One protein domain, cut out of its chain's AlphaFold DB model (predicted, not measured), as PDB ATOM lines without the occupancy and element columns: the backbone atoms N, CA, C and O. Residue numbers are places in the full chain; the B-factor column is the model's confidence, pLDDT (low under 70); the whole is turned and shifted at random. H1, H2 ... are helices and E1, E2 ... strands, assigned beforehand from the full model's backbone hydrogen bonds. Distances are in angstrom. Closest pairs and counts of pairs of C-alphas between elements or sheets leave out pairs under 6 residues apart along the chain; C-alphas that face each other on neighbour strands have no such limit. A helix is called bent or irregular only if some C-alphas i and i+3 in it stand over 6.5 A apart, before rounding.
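AT A GLANCE: This is residues 85 to 212 of the 214 residues of the protein "DUF3379 domain-containing protein" of Photobacterium sanctipauli (UniProt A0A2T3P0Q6). A twisted wall of six antiparallel strands curls round helix H1 on one face, while helices H2 and H3 cover parts of the other face. A small second sheet, E1 beside E8, ties together the stretches that follow H2 and H3, and residues 94 to 99 of H1 stick out from the body. The printed part has 128 residues with three named helices and eight named strands, in the order H1 H2 E1 E2 E3 E4 E5 E6 E7 H3 E8; across the large sheet the order is E2, E3, E4, E7, E6, E5. The class is mixed, helices and strands, and the whole is compact and rounded, with a radius of gyration of the C-alphas of 13.3 A and spans of 37 by 35 by 28 A.

HOW THE PARTS SIT: Start at H1, residues 85 to 100, which is on the sheet of E2, residues 130 to 138, E3, residues 141 to 149, E4, residues 155 to 161, E7, residues 186 to 192, E6, residues 176 to 183, and E5, residues 169 to 173. The closest C-alphas of H1 and E6 are those of Ile 86 and Gly 178, 6.3 A apart. H2, residues 109 to 119, and H3, residues 195 to 208, are on the opposite face from H1, giving three layers, helices on both faces of a sheet. H2 has a height over the sheet of 9.0 A, lies over E3 and only just over E2, with 3 of its C-alphas on E2, and runs along the strands, at 24 degrees to E3 on the local plane. Look at Val 112 and Val 133, the closest C-alphas of H2 and E2, 6.5 A apart. H3 has a height over the sheet of 7.2 A and lies over E4 and E7 and only just over E6, with 3 C-alphas there; it runs slantwise to the strands, at 52 degrees to E4 on the local plane. Its closest C-alphas to E6 are those of Thr 195 and Gly 177, 3.9 A apart. H2 and H3 are apart. In the sheet, E2 E3 E4 and E5 E6 E7 are each a meander, each strand the antiparallel neighbour of the one before. E4 E5 E6 E7 make a Greek key, four strands in a row in which E5 E6 E7 are a meander and E4 is the antiparallel neighbour of E7. Check N 134 and O 145, 2.8 A, in the hairpin E2 and E3; N 146 and O 158, 2.8 A, in the hairpin E3 and E4; N 159 and O 189, 2.7 A, between E4 and E7; N 179 and O 190, 2.8 A, in the hairpin E6 and E7; and N 171 and O 178, 2.8 A, in the hairpin E5 and E6. E1, residues 121 to 123, and E8, residues 209 to 211, are antiparallel, with N 122 and O 210 at 2.9 A. In H3 every O i to N i+4 pair is within hydrogen-bond range; in H1 it is 10 of 12 and in H2 5 of 7.

IN THESE COORDINATES: Find C-alpha 85 at (171.771, 108.418, 76.691); from there H1 runs 20.1 A, with a kink of 42 degrees near residue 94, and is irregular, C-alphas 95 and 98 being 7.4 A apart. H2 spans 15.5 A and is only just irregular, with C-alphas 115 and 118 at 6.9 A; E1 follows. E2 starts at C-alpha 130, (176.024, 128.520, 84.906), spans 22.0 A and bends by 51 degrees at residue 135. E3 spans 25.8 A, E4 19.4 A, E5 13.0 A, E6 22.3 A and E7 20.1 A. H3 spans 20.0 A, and E8 ends at C-alpha 211, (182.579, 124.680, 66.764).

THE WHOLE: The two C-alphas farthest apart are those of Gly 174 and Glu 212, 37.0 A. The printed part has no cut and no long link. Its mean pLDDT is 89.3, and residues 97, 98 and 175 are under 70.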
ATOM      1  N   PHE A  85     171.093 107.601  75.680       88.19
ATOM      2  CA  PHE A  85     171.771 108.418  76.691       88.19
ATOM      3  C   PHE A  85     170.817 109.116  77.677       88.19
ATOM      4  O   PHE A  85     171.162 109.263  78.847       88.19
ATOM      5  N   ILE A  86     169.615 109.539  77.255       88.94
ATOM      6  CA  ILE A  86     168.693 110.283  78.139       88.94
ATOM      7  C   ILE A  86     168.330 109.487  79.411       88.94
ATOM      8  O   ILE A  86     168.526 110.034  80.498       88.94
ATOM      9  N   PRO A  87     167.860 108.223  79.339       87.81
ATOM     10  CA  PRO A  87     167.595 107.424  80.538       87.81
ATOM     11  C   PRO A  87     168.813 107.277  81.460       87.81
ATOM     12  O   PRO A  87     168.683 107.396  82.677       87.81
ATOM     13  N   LEU A  88     170.002 107.077  80.885       87.31
ATOM     14  CA  LEU A  88     171.251 106.943  81.635       87.31
ATOM     15  C   LEU A  88     171.617 108.242  82.374       87.31
ATOM     16  O   LEU A  88     171.988 108.222  83.546       87.31
ATOM     17  N   ALA A  89     171.470 109.387  81.711       88.75
ATOM     18  CA  ALA A  89     171.696 110.692  82.319       88.75
ATOM     19  C   ALA A  89     170.644 111.032  83.389       88.75
ATOM     20  O   ALA A  89     170.971 111.688  84.374       88.75
ATOM     21  N   MET A  90     169.401 110.564  83.248       87.56
ATOM     22  CA  MET A  90     168.371 110.726  84.282       87.56
ATOM     23  C   MET A  90     168.705 109.955  85.559       87.56
ATOM     24  O   MET A  90     168.604 110.523  86.647       87.56
ATOM     25  N   ASP A  91     169.139 108.699  85.436       86.19
ATOM     26  CA  ASP A  91     169.616 107.918  86.584       86.19
ATOM     27  C   ASP A  91     170.823 108.597  87.250       86.19
ATOM     28  O   ASP A  91     170.878 108.770  88.470       86.19
ATOM     29  N   HIS A  92     171.746 109.113  86.437       86.44
ATOM     30  CA  HIS A  92     172.888 109.879  86.924       86.44
ATOM     31  C   HIS A  92     172.473 111.132  87.712       86.44
ATOM     32  O   HIS A  92     172.980 111.356  88.811       86.44
ATOM     33  N   ILE A  93     171.523 111.921  87.201       86.50
ATOM     34  CA  ILE A  93     170.978 113.092  87.906       86.50
ATOM     35  C   ILE A  93     170.334 112.665  89.229       86.50
ATOM     36  O   ILE A  93     170.602 113.281  90.260       86.50
ATOM     37  N   ALA A  94     169.535 111.592  89.234       84.44
ATOM     38  CA  ALA A  94     168.902 111.083  90.449       84.44
ATOM     39  C   ALA A  94     169.936 110.738  91.536       84.44
ATOM     40  O   ALA A  94     169.754 111.105  92.699       84.44
ATOM     41  N   ASN A  95     171.059 110.133  91.138       81.25
ATOM     42  CA  ASN A  95     172.180 109.805  92.020       81.25
ATOM     43  C   ASN A  95     173.026 111.034  92.426       81.25
ATOM     44  O   ASN A  95     173.697 111.009  93.458       81.25
ATOM     45  N   GLN A  96     172.983 112.125  91.653       73.44
ATOM     46  CA  GLN A  96     173.702 113.379  91.922       73.44
ATOM     47  C   GLN A  96     172.891 114.432  92.685       73.44
ATOM     48  O   GLN A  96     173.481 115.388  93.195       73.44
ATOM     49  N   ASN A  97     171.565 114.293  92.778       69.12
ATOM     50  CA  ASN A  97     170.679 115.337  93.303       69.12
ATOM     51  C   ASN A  97     171.078 115.839  94.701       69.12
ATOM     52  O   ASN A  97     170.984 117.031  94.959       69.12
ATOM     53  N   GLY A  98     171.594 114.976  95.583       69.31
ATOM     54  CA  GLY A  98     172.068 115.401  96.908       69.31
ATOM     55  C   GLY A  98     173.373 116.207  96.896       69.31
ATOM     56  O   GLY A  98     173.632 116.954  97.834       69.31
ATOM     57  N   PHE A  99     174.199 116.064  95.857       70.88
ATOM     58  CA  PHE A  99     175.459 116.797  95.716       70.88
ATOM     59  C   PHE A  99     175.241 118.173  95.088       70.88
ATOM     60  O   PHE A  99     175.807 119.149  95.559       70.88
ATOM     61  N   LEU A 100     174.420 118.259  94.039       77.31
ATOM     62  CA  LEU A 100     174.261 119.487  93.250       77.31
ATOM     63  C   LEU A 100     173.228 120.460  93.838       77.31
ATOM     64  O   LEU A 100     173.132 121.603  93.374       77.31
ATOM     65  N   ASP A 101     172.472 120.045  94.856       75.81
ATOM     66  CA  ASP A 101     171.501 120.909  95.518       75.81
ATOM     67  C   ASP A 101     172.196 122.072  96.245       75.81
ATOM     68  O   ASP A 101     173.156 121.897  96.994       75.81
ATOM     69  N   GLY A 102     171.759 123.299  95.964       76.50
ATOM     70  CA  GLY A 102     172.363 124.516  96.520       76.50
ATOM     71  C   GLY A 102     173.757 124.899  95.996       76.50
ATOM     72  O   GLY A 102     174.225 125.987  96.329       76.50
ATOM     73  N   ILE A 103     174.409 124.092  95.145       85.00
ATOM     74  CA  ILE A 103     175.707 124.464  94.550       85.00
ATOM     75  C   ILE A 103     175.540 125.638  93.577       85.00
ATOM     76  O   ILE A 103     174.643 125.644  92.730       85.00
ATOM     77  N   ASP A 104     176.424 126.623  93.708       90.44
ATOM     78  CA  ASP A 104     176.668 127.686  92.737       90.44
ATOM     79  C   ASP A 104     178.164 128.019  92.754       90.44
ATOM     80  O   ASP A 104     178.657 128.722  93.639       90.44
ATOM     81  N   GLU A 105     178.899 127.475  91.788       91.38
ATOM     82  CA  GLU A 105     180.345 127.674  91.665       91.38
ATOM     83  C   GLU A 105     180.713 129.023  91.029       91.38
ATOM     84  O   GLU A 105     181.898 129.305  90.847       91.38
ATOM     85  N   GLN A 106     179.724 129.863  90.685       89.88
ATOM     86  CA  GLN A 106     179.923 131.132  89.975       89.88
ATOM     87  C   GLN A 106     180.801 130.950  88.728       89.88
ATOM     88  O   GLN A 106     181.783 131.664  88.508       89.88
ATOM     89  N   VAL A 107     180.451 129.949  87.920       94.06
ATOM     90  CA  VAL A 107     181.270 129.495  86.800       94.06
ATOM     91  C   VAL A 107     181.425 130.606  85.756       94.06
ATOM     92  O   VAL A 107     180.452 131.124  85.207       94.06
ATOM     93  N   SER A 108     182.673 130.936  85.437       95.44
ATOM     94  CA  SER A 108     183.028 131.901  84.394       95.44
ATOM     95  C   SER A 108     183.017 131.288  82.988       95.44
ATOM     96  O   SER A 108     183.236 130.089  82.802       95.44
ATOM     97  N   LEU A 109     182.868 132.136  81.963       95.75
ATOM     98  CA  LEU A 109     182.980 131.732  80.553       95.75
ATOM     99  C   LEU A 109     184.302 131.008  80.253       95.75
ATOM    100  O   LEU A 109     184.317 130.017  79.527       95.75
ATOM    101  N   ALA A 110     185.407 131.480  80.837       95.81
ATOM    102  CA  ALA A 110     186.717 130.865  80.667       95.81
ATOM    103  C   ALA A 110     186.745 129.426  81.211       95.81
ATOM    104  O   ALA A 110     187.254 128.534  80.539       95.81
ATOM    105  N   GLN A 111     186.153 129.175  82.385       96.06
ATOM    106  CA  GLN A 111     186.065 127.827  82.962       96.06
ATOM    107  C   GLN A 111     185.219 126.882  82.111       96.06
ATOM    108  O   GLN A 111     185.622 125.737  81.896       96.06
ATOM    109  N   VAL A 112     184.087 127.362  81.587       96.12
ATOM    110  CA  VAL A 112     183.259 126.570  80.668       96.12
ATOM    111  C   VAL A 112     184.045 126.216  79.408       96.12
ATOM    112  O   VAL A 112     184.132 125.043  79.055       96.12
ATOM    113  N   ASN A 113     184.683 127.200  78.771       95.69
ATOM    114  CA  ASN A 113     185.441 126.977  77.540       95.69
ATOM    115  C   ASN A 113     186.651 126.055  77.748       95.69
ATOM    116  O   ASN A 113     186.920 125.220  76.891       95.69
ATOM    117  N   MET A 114     187.334 126.122  78.897       94.62
ATOM    118  CA  MET A 114     188.402 125.164  79.222       94.62
ATOM    119  C   MET A 114     187.886 123.721  79.293       94.62
ATOM    120  O   MET A 114     188.566 122.806  78.838       94.62
ATOM    121  N   LYS A 115     186.684 123.504  79.842       95.12
ATOM    122  CA  LYS A 115     186.073 122.168  79.908       95.12
ATOM    123  C   LYS A 115     185.440 121.729  78.585       95.12
ATOM    124  O   LYS A 115     185.335 120.528  78.360       95.12
ATOM    125  N   LEU A 116     185.056 122.654  77.710       94.12
ATOM    126  CA  LEU A 116     184.558 122.335  76.369       94.12
ATOM    127  C   LEU A 116     185.666 122.106  75.337       94.12
ATOM    128  O   LEU A 116     185.406 121.449  74.334       94.12
ATOM    129  N   ALA A 117     186.887 122.590  75.577       93.25
ATOM    130  CA  ALA A 117     187.994 122.458  74.629       93.25
ATOM    131  C   ALA A 117     188.239 121.010  74.141       93.25
ATOM    132  O   ALA A 117     188.365 120.828  72.933       93.25
ATOM    133  N   PRO A 118     188.209 119.955  74.989       92.31
ATOM    134  CA  PRO A 118     188.345 118.569  74.519       92.31
ATOM    135  C   PRO A 118     187.249 118.120  73.539       92.31
ATOM    136  O   PRO A 118     187.429 117.149  72.814       92.31
ATOM    137  N   PHE A 119     186.123 118.832  73.512       92.69
ATOM    138  CA  PHE A 119     184.970 118.578  72.655       92.69
ATOM    139  C   PHE A 119     184.946 119.498  71.421       92.69
ATOM    140  O   PHE A 119     183.911 119.592  70.764       92.69
ATOM    141  N   GLY A 120     186.031 120.219  71.105       92.12
ATOM    142  CA  GLY A 120     186.109 121.078  69.910       92.12
ATOM    143  C   GLY A 120     185.050 122.185  69.875       92.12
ATOM    144  O   GLY A 120     184.620 122.621  68.812       92.12
ATOM    145  N   SER A 121     184.554 122.597  71.041       91.75
ATOM    146  CA  SER A 121     183.445 123.539  71.159       91.75
ATOM    147  C   SER A 121     183.795 124.662  72.120       91.75
ATOM    148  O   SER A 121     184.570 124.485  73.061       91.75
ATOM    149  N   ARG A 122     183.198 125.833  71.910       94.19
ATOM    150  CA  ARG A 122     183.279 126.945  72.857       94.19
ATOM    151  C   ARG A 122     182.062 127.852  72.795       94.19
ATOM    152  O   ARG A 122     181.314 127.857  71.821       94.19
ATOM    153  N   PHE A 123     181.908 128.677  73.816       94.56
ATOM    154  CA  PHE A 123     180.947 129.766  73.847       94.56
ATOM    155  C   PHE A 123     181.651 131.116  73.676       94.56
ATOM    156  O   PHE A 123     182.713 131.365  74.253       94.56
ATOM    157  N   GLU A 124     181.031 132.017  72.914       92.62
ATOM    158  CA  GLU A 124     181.385 133.446  72.917       92.62
ATOM    159  C   GLU A 124     180.769 134.162  74.127       92.62
ATOM    160  O   GLU A 124     181.368 135.075  74.691       92.62
ATOM    161  N   GLN A 125     179.572 133.731  74.531       92.12
ATOM    162  CA  GLN A 125     178.826 134.209  75.693       92.12
ATOM    163  C   GLN A 125     178.081 133.025  76.310       92.12
ATOM    164  O   GLN A 125     177.632 132.133  75.587       92.12
ATOM    165  N   LEU A 126     177.953 133.003  77.639       92.06
ATOM    166  CA  LEU A 126     177.226 131.929  78.314       92.06
ATOM    167  C   LEU A 126     175.728 131.999  77.966       92.06
ATOM    168  O   LEU A 126     175.165 133.093  77.973       92.06
ATOM    169  N   PRO A 127     175.062 130.854  77.727       89.19
ATOM    170  CA  PRO A 127     173.633 130.805  77.397       89.19
ATOM    171  C   PRO A 127     172.714 131.132  78.592       89.19
ATOM    172  O   PRO A 127     171.498 131.075  78.468       89.19
ATOM    173  N   GLY A 128     173.282 131.449  79.757       90.06
ATOM    174  CA  GLY A 128     172.576 131.762  80.995       90.06
ATOM    175  C   GLY A 128     173.533 131.743  82.188       90.06
ATOM    176  O   GLY A 128     174.751 131.629  82.018       90.06
ATOM    177  N   ARG A 129     172.993 131.826  83.411       92.62
ATOM    178  CA  ARG A 129     173.793 131.625  84.632       92.62
ATOM    179  C   ARG A 129     174.196 130.155  84.724       92.62
ATOM    180  O   ARG A 129     173.325 129.291  84.780       92.62
ATOM    181  N   VAL A 130     175.495 129.879  84.755       94.44
ATOM    182  CA  VAL A 130     176.024 128.520  84.906       94.44
ATOM    183  C   VAL A 130     176.355 128.275  86.375       94.44
ATOM    184  O   VAL A 130     177.175 128.984  86.953       94.44
ATOM    185  N   TYR A 131     175.705 127.279  86.972       93.56
ATOM    186  CA  TYR A 131     175.873 126.934  88.389       93.56
ATOM    187  C   TYR A 131     176.999 125.932  88.624       93.56
ATOM    188  O   TYR A 131     177.611 125.928  89.687       93.56
ATOM    189  N   TYR A 132     177.241 125.065  87.643       93.88
ATOM    190  CA  TYR A 132     178.172 123.952  87.751       93.88
ATOM    191  C   TYR A 132     178.630 123.526  86.361       93.88
ATOM    192  O   TYR A 132     177.840 123.556  85.410       93.88
ATOM    193  N   VAL A 133     179.892 123.118  86.242       95.31
ATOM    194  CA  VAL A 133     180.439 122.565  85.003       95.31
ATOM    195  C   VAL A 133     181.482 121.495  85.310       95.31
ATOM    196  O   VAL A 133     182.430 121.723  86.062       95.31
ATOM    197  N   ASN A 134     181.349 120.313  84.715       94.06
ATOM    198  CA  ASN A 134     182.316 119.244  84.915       94.06
ATOM    199  C   ASN A 134     182.378 118.238  83.764       94.06
ATOM    200  O   ASN A 134     181.684 118.370  82.762       94.06
ATOM    201  N   HIS A 135     183.252 117.247  83.910       94.00
ATOM    202  CA  HIS A 135     183.291 116.053  83.077       94.00
ATOM    203  C   HIS A 135     182.780 114.864  83.886       94.00
ATOM    204  O   HIS A 135     183.166 114.692  85.044       94.00
ATOM    205  N   CYS A 136     181.923 114.052  83.280       89.50
ATOM    206  CA  CYS A 136     181.376 112.844  83.883       89.50
ATOM    207  C   CYS A 136     181.647 111.651  82.983       89.50
ATOM    208  O   CYS A 136     181.538 111.750  81.763       89.50
ATOM    209  N   ASN A 137     181.981 110.520  83.596       88.38
ATOM    210  CA  ASN A 137     182.257 109.296  82.865       88.38
ATOM    211  C   ASN A 137     180.994 108.440  82.802       88.38
ATOM    212  O   ASN A 137     180.396 108.135  83.835       88.38
ATOM    213  N   PHE A 138     180.626 108.039  81.591       85.25
ATOM    214  CA  PHE A 138     179.568 107.077  81.314       85.25
ATOM    215  C   PHE A 138     180.216 105.868  80.634       85.25
ATOM    216  O   PHE A 138     180.427 105.851  79.421       85.25
ATOM    217  N   GLY A 139     180.614 104.881  81.441       81.56
ATOM    218  CA  GLY A 139     181.480 103.793  80.984       81.56
ATOM    219  C   GLY A 139     182.849 104.334  80.533       81.56
ATOM    220  O   GLY A 139     183.481 105.059  81.306       81.56
ATOM    221  N   PRO A 140     183.320 104.020  79.309       81.38
ATOM    222  CA  PRO A 140     184.588 104.530  78.784       81.38
ATOM    223  C   PRO A 140     184.506 105.977  78.271       81.38
ATOM    224  O   PRO A 140     185.538 106.593  78.015       81.38
ATOM    225  N   GLU A 141     183.300 106.526  78.096       87.31
ATOM    226  CA  GLU A 141     183.107 107.834  77.471       87.31
ATOM    227  C   GLU A 141     183.123 108.956  78.509       87.31
ATOM    228  O   GLU A 141     182.390 108.924  79.501       87.31
ATOM    229  N   THR A 142     183.926 109.988  78.255       92.06
ATOM    230  CA  THR A 142     183.896 111.234  79.026       92.06
ATOM    231  C   THR A 142     182.923 112.212  78.380       92.06
ATOM    232  O   THR A 142     183.072 112.585  77.218       92.06
ATOM    233  N   VAL A 143     181.934 112.660  79.144       94.12
ATOM    234  CA  VAL A 143     180.874 113.572  78.709       94.12
ATOM    235  C   VAL A 143     181.035 114.901  79.438       94.12
ATOM    236  O   VAL A 143     181.307 114.940  80.639       94.12
ATOM    237  N   PHE A 144     180.862 116.011  78.730       95.94
ATOM    238  CA  PHE A 144     180.784 117.328  79.358       95.94
ATOM    239  C   PHE A 144     179.409 117.507  80.002       95.94
ATOM    240  O   PHE A 144     178.403 117.261  79.346       95.94
ATOM    241  N   GLN A 145     179.364 117.957  81.253       95.25
ATOM    242  CA  GLN A 145     178.149 118.293  81.995       95.25
ATOM    243  C   GLN A 145     178.186 119.767  82.399       95.25
ATOM    244  O   GLN A 145     179.189 120.270  82.903       95.25
ATOM    245  N   MET A 146     177.058 120.448  82.252       95.06
ATOM    246  CA  MET A 146     176.857 121.818  82.699       95.06
ATOM    247  C   MET A 146     175.444 121.986  83.253       95.06
ATOM    248  O   MET A 146     174.491 121.463  82.682       95.06
ATOM    249  N   ILE A 147     175.294 122.750  84.334       94.12
ATOM    250  CA  ILE A 147     173.982 123.140  84.863       94.12
ATOM    251  C   ILE A 147     173.741 124.613  84.572       94.12
ATOM    252  O   ILE A 147     174.465 125.479  85.068       94.12
ATOM    253  N   VAL A 148     172.692 124.890  83.802       93.50
ATOM    254  CA  VAL A 148     172.297 126.242  83.391       93.50
ATOM    255  C   VAL A 148     170.994 126.638  84.079       93.50
ATOM    256  O   VAL A 148     170.072 125.832  84.211       93.50
ATOM    257  N   GLY A 149     170.918 127.886  84.530       91.19
ATOM    258  CA  GLY A 149     169.699 128.499  85.040       91.19
ATOM    259  C   GLY A 149     168.797 129.027  83.938       91.19
ATOM    260  O   GLY A 149     169.268 129.714  83.033       91.19
ATOM    261  N   THR A 150     167.501 128.770  84.060       87.62
ATOM    262  CA  THR A 150     166.472 129.435  83.255       87.62
ATOM    263  C   THR A 150     166.088 130.782  83.867       87.62
ATOM    264  O   THR A 150     166.340 131.042  85.044       87.62
ATOM    265  N   GLU A 151     165.404 131.625  83.092       83.31
ATOM    266  CA  GLU A 151     164.839 132.896  83.578       83.31
ATOM    267  C   GLU A 151     163.875 132.708  84.763       83.31
ATOM    268  O   GLU A 151     163.741 133.583  85.612       83.31
ATOM    269  N   GLN A 152     163.238 131.538  84.853       81.38
ATOM    270  CA  GLN A 152     162.317 131.164  85.930       81.38
ATOM    271  C   GLN A 152     163.038 130.620  87.176       81.38
ATOM    272  O   GLN A 152     162.389 130.149  88.106       81.38
ATOM    273  N   GLY A 153     164.376 130.631  87.194       80.75
ATOM    274  CA  GLY A 153     165.184 130.122  88.303       80.75
ATOM    275  C   GLY A 153     165.297 128.595  88.360       80.75
ATOM    276  O   GLY A 153     165.874 128.070  89.310       80.75
ATOM    277  N   LYS A 154     164.786 127.872  87.356       86.88
ATOM    278  CA  LYS A 154     164.935 126.412  87.273       86.88
ATOM    279  C   LYS A 154     166.338 126.040  86.803       86.88
ATOM    280  O   LYS A 154     166.965 126.781  86.048       86.88
ATOM    281  N   ARG A 155     166.823 124.877  87.238       90.12
ATOM    282  CA  ARG A 155     168.129 124.328  86.852       90.12
ATOM    283  C   ARG A 155     167.942 123.263  85.781       90.12
ATOM    284  O   ARG A 155     167.105 122.377  85.928       90.12
ATOM    285  N   VAL A 156     168.725 123.363  84.716       92.56
ATOM    286  CA  VAL A 156     168.661 122.477  83.551       92.56
ATOM    287  C   VAL A 156     170.020 121.833  83.353       92.56
ATOM    288  O   VAL A 156     171.037 122.528  83.325       92.56
ATOM    289  N   ASN A 157     170.033 120.510  83.211       94.38
ATOM    290  CA  ASN A 157     171.249 119.755  82.949       94.38
ATOM    291  C   ASN A 157     171.501 119.715  81.443       94.38
ATOM    292  O   ASN A 157     170.627 119.331  80.667       94.38
ATOM    293  N   VAL A 158     172.699 120.114  81.039       95.25
ATOM    294  CA  VAL A 158     173.164 120.139  79.657       95.25
ATOM    295  C   VAL A 158     174.382 119.235  79.558       95.25
ATOM    296  O   VAL A 158     175.348 119.408  80.299       95.25
ATOM    297  N   TYR A 159     174.345 118.299  78.622       95.44
ATOM    298  CA  TYR A 159     175.416 117.361  78.346       95.44
ATOM    299  C   TYR A 159     175.879 117.478  76.902       95.44
ATOM    300  O   TYR A 159     175.055 117.632  75.998       95.44
ATOM    301  N   LEU A 160     177.183 117.355  76.681       94.94
ATOM    302  CA  LEU A 160     177.755 117.191  75.349       94.94
ATOM    303  C   LEU A 160     178.489 115.851  75.291       94.94
ATOM    304  O   LEU A 160     179.475 115.624  75.995       94.94
ATOM    305  N   VAL A 161     177.932 114.953  74.486       93.94
ATOM    306  CA  VAL A 161     178.332 113.555  74.346       93.94
ATOM    307  C   VAL A 161     179.227 113.414  73.114       93.94
ATOM    308  O   VAL A 161     178.779 113.786  72.027       93.94
ATOM    309  N   PRO A 162     180.430 112.814  73.216       92.00
ATOM    310  CA  PRO A 162     181.394 112.712  72.115       92.00
ATOM    311  C   PRO A 162     181.019 111.639  71.069       92.00
ATOM    312  O   PRO A 162     181.881 111.021  70.451       92.00
ATOM    313  N   LYS A 163     179.721 111.396  70.873       90.56
ATOM    314  CA  LYS A 163     179.148 110.522  69.848       90.56
ATOM    315  C   LYS A 163     177.901 111.168  69.276       90.56
ATOM    316  O   LYS A 163     177.083 111.716  70.016       90.56
ATOM    317  N   GLN A 164     177.739 111.078  67.967       90.06
ATOM    318  CA  GLN A 164     176.570 111.588  67.269       90.06
ATOM    319  C   GLN A 164     175.390 110.617  67.399       90.06
ATOM    320  O   GLN A 164     175.550 109.412  67.221       90.06
ATOM    321  N   SER A 165     174.207 111.144  67.695       87.75
ATOM    322  CA  SER A 165     172.945 110.410  67.645       87.75
ATOM    323  C   SER A 165     172.377 110.395  66.236       87.75
ATOM    324  O   SER A 165     172.569 111.357  65.487       87.75
ATOM    325  N   GLU A 166     171.586 109.377  65.909       86.25
ATOM    326  CA  GLU A 166     170.990 109.235  64.571       86.25
ATOM    327  C   GLU A 166     170.024 110.379  64.202       86.25
ATOM    328  O   GLU A 166     169.803 110.671  63.026       86.25
ATOM    329  N   GLY A 167     169.464 111.078  65.194       88.06
ATOM    330  CA  GLY A 167     168.551 112.193  64.970       88.06
ATOM    331  C   GLY A 167     168.137 112.907  66.251       88.06
ATOM    332  O   GLY A 167     168.605 112.588  67.344       88.06
ATOM    333  N   LYS A 168     167.240 113.894  66.117       89.94
ATOM    334  CA  LYS A 168     166.653 114.578  67.275       89.94
ATOM    335  C   LYS A 168     165.677 113.639  67.979       89.94
ATOM    336  O   LYS A 168     164.704 113.196  67.373       89.94
ATOM    337  N   LYS A 169     165.906 113.390  69.266       89.81
ATOM    338  CA  LYS A 169     165.048 112.570  70.126       89.81
ATOM    339  C   LYS A 169     164.468 113.419  71.242       89.81
ATOM    340  O   LYS A 169     165.131 114.299  71.789       89.81
ATOM    341  N   ILE A 170     163.206 113.167  71.554       89.19
ATOM    342  CA  ILE A 170     162.497 113.812  72.654       89.19
ATOM    343  C   ILE A 170     162.033 112.700  73.575       89.19
ATOM    344  O   ILE A 170     161.410 111.738  73.131       89.19
ATOM    345  N   TYR A 171     162.352 112.855  74.845       87.19
ATOM    346  CA  TYR A 171     161.937 111.973  75.909       87.19
ATOM    347  C   TYR A 171     160.996 112.749  76.817       87.19
ATOM    348  O   TYR A 171     161.347 113.824  77.297       87.19
ATOM    349  N   ASP A 172     159.801 112.217  77.017       86.56
ATOM    350  CA  ASP A 172     158.780 112.832  77.852       86.56
ATOM    351  C   ASP A 172     158.188 111.738  78.739       86.56
ATOM    352  O   ASP A 172     157.428 110.884  78.271       86.56
ATOM    353  N   GLN A 173     158.627 111.697  79.997       78.12
ATOM    354  CA  GLN A 173     158.096 110.777  80.997       78.12
ATOM    355  C   GLN A 173     157.652 111.557  82.233       78.12
ATOM    356  O   GLN A 173     158.372 111.686  83.223       78.12
ATOM    357  N   GLY A 174     156.418 112.061  82.182       75.19
ATOM    358  CA  GLY A 174     155.755 112.688  83.322       75.19
ATOM    359  C   GLY A 174     156.412 114.006  83.729       75.19
ATOM    360  O   GLY A 174     156.230 115.013  83.059       75.19
ATOM    361  N   PHE A 175     157.136 114.007  84.852       66.69
ATOM    362  CA  PHE A 175     157.768 115.201  85.436       66.69
ATOM    363  C   PHE A 175     159.220 115.420  84.982       66.69
ATOM    364  O   PHE A 175     159.930 116.220  85.589       66.69
ATOM    365  N   VAL A 176     159.694 114.676  83.977       77.19
ATOM    366  CA  VAL A 176     161.043 114.839  83.422       77.19
ATOM    367  C   VAL A 176     160.986 114.822  81.899       77.19
ATOM    368  O   VAL A 176     160.494 113.870  81.286       77.19
ATOM    369  N   GLY A 177     161.532 115.879  81.299       85.12
ATOM    370  CA  GLY A 177     161.634 116.074  79.861       85.12
ATOM    371  C   GLY A 177     163.088 116.144  79.400       85.12
ATOM    372  O   GLY A 177     163.867 116.983  79.861       85.12
ATOM    373  N   GLY A 178     163.456 115.298  78.441       90.69
ATOM    374  CA  GLY A 178     164.783 115.238  77.833       90.69
ATOM    375  C   GLY A 178     164.743 115.526  76.334       90.69
ATOM    376  O   GLY A 178     163.834 115.095  75.627       90.69
ATOM    377  N   VAL A 179     165.737 116.240  75.817       92.81
ATOM    378  CA  VAL A 179     165.926 116.460  74.379       92.81
ATOM    379  C   VAL A 179     167.357 116.118  74.021       92.81
ATOM    380  O   VAL A 179     168.284 116.657  74.614       92.81
ATOM    381  N   GLN A 180     167.529 115.263  73.024       93.88
ATOM    382  CA  GLN A 180     168.818 114.943  72.436       93.88
ATOM    383  C   GLN A 180     168.832 115.415  70.990       93.88
ATOM    384  O   GLN A 180     167.928 115.092  70.221       93.88
ATOM    385  N   THR A 181     169.842 116.196  70.625       92.75
ATOM    386  CA  THR A 181     169.990 116.781  69.294       92.75
ATOM    387  C   THR A 181     171.405 116.503  68.778       92.75
ATOM    388  O   THR A 181     172.366 116.801  69.489       92.75
ATOM    389  N   PRO A 182     171.566 115.977  67.551       92.25
ATOM    390  CA  PRO A 182     172.879 115.854  66.925       92.25
ATOM    391  C   PRO A 182     173.536 117.234  66.767       92.25
ATOM    392  O   PRO A 182     172.889 118.185  66.324       92.25
ATOM    393  N   TYR A 183     174.822 117.340  67.091       90.50
ATOM    394  CA  TYR A 183     175.624 118.551  66.929       90.50
ATOM    395  C   TYR A 183     177.015 118.181  66.409       90.50
ATOM    396  O   TYR A 183     177.835 117.648  67.150       90.50
ATOM    397  N   GLN A 184     177.288 118.464  65.132       90.06
ATOM    398  CA  GLN A 184     178.525 118.037  64.461       90.06
ATOM    399  C   GLN A 184     178.734 116.516  64.608       90.06
ATOM    400  O   GLN A 184     177.822 115.750  64.308       90.06
ATOM    401  N   SER A 185     179.899 116.073  65.090       89.38
ATOM    402  CA  SER A 185     180.219 114.669  65.390       89.38
ATOM    403  C   SER A 185     179.778 114.212  66.792       89.38
ATOM    404  O   SER A 185     180.214 113.169  67.276       89.38
ATOM    405  N   GLN A 186     178.935 114.996  67.466       92.12
ATOM    406  CA  GLN A 186     178.570 114.842  68.874       92.12
ATOM    407  C   GLN A 186     177.052 114.923  69.067       92.12
ATOM    408  O   GLN A 186     176.298 115.171  68.121       92.12
ATOM    409  N   SER A 187     176.590 114.719  70.298       93.50
ATOM    410  CA  SER A 187     175.184 114.905  70.672       93.50
ATOM    411  C   SER A 187     175.061 115.875  71.831       93.50
ATOM    412  O   SER A 187     175.694 115.699  72.870       93.50
ATOM    413  N   LEU A 188     174.197 116.873  71.672       94.50
ATOM    414  CA  LEU A 188     173.762 117.736  72.758       94.50
ATOM    415  C   LEU A 188     172.549 117.099  73.433       94.50
ATOM    416  O   LEU A 188     171.550 116.829  72.765       94.50
ATOM    417  N   VAL A 189     172.609 116.900  74.745       95.12
ATOM    418  CA  VAL A 189     171.491 116.370  75.532       95.12
ATOM    419  C   VAL A 189     171.109 117.359  76.619       95.12
ATOM    420  O   VAL A 189     171.955 117.824  77.371       95.12
ATOM    421  N   VAL A 190     169.827 117.691  76.708       95.19
ATOM    422  CA  VAL A 190     169.288 118.650  77.670       95.19
ATOM    423  C   VAL A 190     168.159 117.998  78.448       95.19
ATOM    424  O   VAL A 190     167.221 117.482  77.845       95.19
ATOM    425  N   ILE A 191     168.246 118.023  79.776       93.50
ATOM    426  CA  ILE A 191     167.280 117.399  80.684       93.50
ATOM    427  C   ILE A 191     166.792 118.436  81.691       93.50
ATOM    428  O   ILE A 191     167.587 119.115  82.350       93.50
ATOM    429  N   SER A 192     165.474 118.538  81.823       91.44
ATOM    430  CA  SER A 192     164.798 119.385  82.802       91.44
ATOM    431  C   SER A 192     163.490 118.738  83.260       91.44
ATOM    432  O   SER A 192     163.145 117.638  82.834       91.44
ATOM    433  N   ASP A 193     162.771 119.417  84.145       88.56
ATOM    434  CA  ASP A 193     161.456 119.000  84.631       88.56
ATOM    435  C   ASP A 193     160.330 119.189  83.594       88.56
ATOM    436  O   ASP A 193     159.234 118.661  83.760       88.56
ATOM    437  N   ASP A 194     160.595 119.932  82.516       88.38
ATOM    438  CA  ASP A 194     159.620 120.257  81.478       88.38
ATOM    439  C   ASP A 194     160.249 120.134  80.083       88.38
ATOM    440  O   ASP A 194     161.195 120.836  79.714       88.38
ATOM    441  N   THR A 195     159.678 119.271  79.245       88.25
ATOM    442  CA  THR A 195     160.137 119.045  77.870       88.25
ATOM    443  C   THR A 195     160.219 120.339  77.044       88.25
ATOM    444  O   THR A 195     161.094 120.468  76.183       88.25
ATOM    445  N   SER A 196     159.340 121.316  77.280       88.06
ATOM    446  CA  SER A 196     159.366 122.616  76.592       88.06
ATOM    447  C   SER A 196     160.592 123.454  76.975       88.06
ATOM    448  O   SER A 196     161.229 124.048  76.098       88.06
ATOM    449  N   VAL A 197     160.985 123.420  78.251       90.25
ATOM    450  CA  VAL A 197     162.199 124.065  78.764       90.25
ATOM    451  C   VAL A 197     163.433 123.399  78.161       90.25
ATOM    452  O   VAL A 197     164.302 124.097  77.632       90.25
ATOM    453  N   SER A 198     163.479 122.063  78.142       91.12
ATOM    454  CA  SER A 198     164.585 121.312  77.529       91.12
ATOM    455  C   SER A 198     164.763 121.643  76.044       91.12
ATOM    456  O   SER A 198     165.892 121.816  75.581       91.12
ATOM    457  N   LYS A 199     163.664 121.797  75.288       91.19
ATOM    458  CA  LYS A 199     163.715 122.209  73.873       91.19
ATOM    459  C   LYS A 199     164.292 123.614  73.707       91.19
ATOM    460  O   LYS A 199     165.211 123.791  72.913       91.19
ATOM    461  N   ASN A 200     163.787 124.582  74.471       91.56
ATOM    462  CA  ASN A 200     164.233 125.972  74.386       91.56
ATOM    463  C   ASN A 200     165.728 126.097  74.732       91.56
ATOM    464  O   ASN A 200     166.503 126.656  73.959       91.56
ATOM    465  N   ILE A 201     166.164 125.485  75.837       92.19
ATOM    466  CA  ILE A 201     167.578 125.499  76.232       92.19
ATOM    467  C   ILE A 201     168.455 124.779  75.204       92.19
ATOM    468  O   ILE A 201     169.524 125.284  74.870       92.19
ATOM    469  N   SER A 202     168.007 123.652  74.639       92.50
ATOM    470  CA  SER A 202     168.740 122.972  73.563       92.50
ATOM    471  C   SER A 202     168.983 123.895  72.366       92.50
ATOM    472  O   SER A 202     170.086 123.900  71.819       92.50
ATOM    473  N   GLU A 203     167.993 124.691  71.967       92.00
ATOM    474  CA  GLU A 203     168.118 125.638  70.856       92.00
ATOM    475  C   GLU A 203     169.023 126.824  71.208       92.00
ATOM    476  O   GLU A 203     169.905 127.180  70.420       92.00
ATOM    477  N   GLN A 204     168.872 127.395  72.408       91.50
ATOM    478  CA  GLN A 204     169.728 128.482  72.896       91.50
ATOM    479  C   GLN A 204     171.200 128.066  72.957       91.50
ATOM    480  O   GLN A 204     172.065 128.766  72.427       91.50
ATOM    481  N   VAL A 205     171.478 126.905  73.555       92.12
ATOM    482  CA  VAL A 205     172.831 126.354  73.683       92.12
ATOM    483  C   VAL A 205     173.428 126.088  72.305       92.12
ATOM    484  O   VAL A 205     174.540 126.534  72.037       92.12
ATOM    485  N   THR A 206     172.682 125.448  71.400       90.69
ATOM    486  CA  THR A 206     173.156 125.165  70.033       90.69
ATOM    487  C   THR A 206     173.483 126.447  69.263       90.69
ATOM    488  O   THR A 206     174.462 126.493  68.522       90.69
ATOM    489  N   LYS A 207     172.687 127.510  69.442       90.62
ATOM    490  CA  LYS A 207     172.903 128.804  68.779       90.62
ATOM    491  C   LYS A 207     174.104 129.571  69.345       90.62
ATOM    492  O   LYS A 207     174.787 130.267  68.590       90.62
ATOM    493  N   ALA A 208     174.332 129.471  70.656       89.94
ATOM    494  CA  ALA A 208     175.435 130.131  71.351       89.94
ATOM    495  C   ALA A 208     176.777 129.399  71.174       89.94
ATOM    496  O   ALA A 208     177.834 130.029  71.233       89.94
ATOM    497  N   MET A 209     176.740 128.081  70.970       91.94
ATOM    498  CA  MET A 209     177.929 127.245  70.842       91.94
ATOM    499  C   MET A 209     178.564 127.384  69.456       91.94
ATOM    500  O   MET A 209     177.901 127.293  68.419       91.94
ATOM    501  N   ARG A 210     179.877 127.591  69.443       91.19
ATOM    502  CA  ARG A 210     180.722 127.620  68.253       91.19
ATOM    503  C   ARG A 210     181.584 126.372  68.219       91.19
ATOM    504  O   ARG A 210     182.180 126.006  69.228       91.19
ATOM    505  N   TRP A 211     181.660 125.769  67.042       85.94
ATOM    506  CA  TRP A 211     182.579 124.680  66.764       85.94
ATOM    507  C   TRP A 211     183.943 125.246  66.370       85.94
ATOM    508  O   TRP A 211     184.024 126.071  65.457       85.94
ATOM    509  N   GLU A 212     184.997 124.792  67.037       78.69
ATOM    510  CA  GLU A 212     186.380 125.054  66.660       78.69
ATOM    511  C   GLU A 212     187.032 123.729  66.275       78.69
ATOM    512  O   GLU A 212     187.126 122.799  67.073       78.69
TER     513      GLU A 212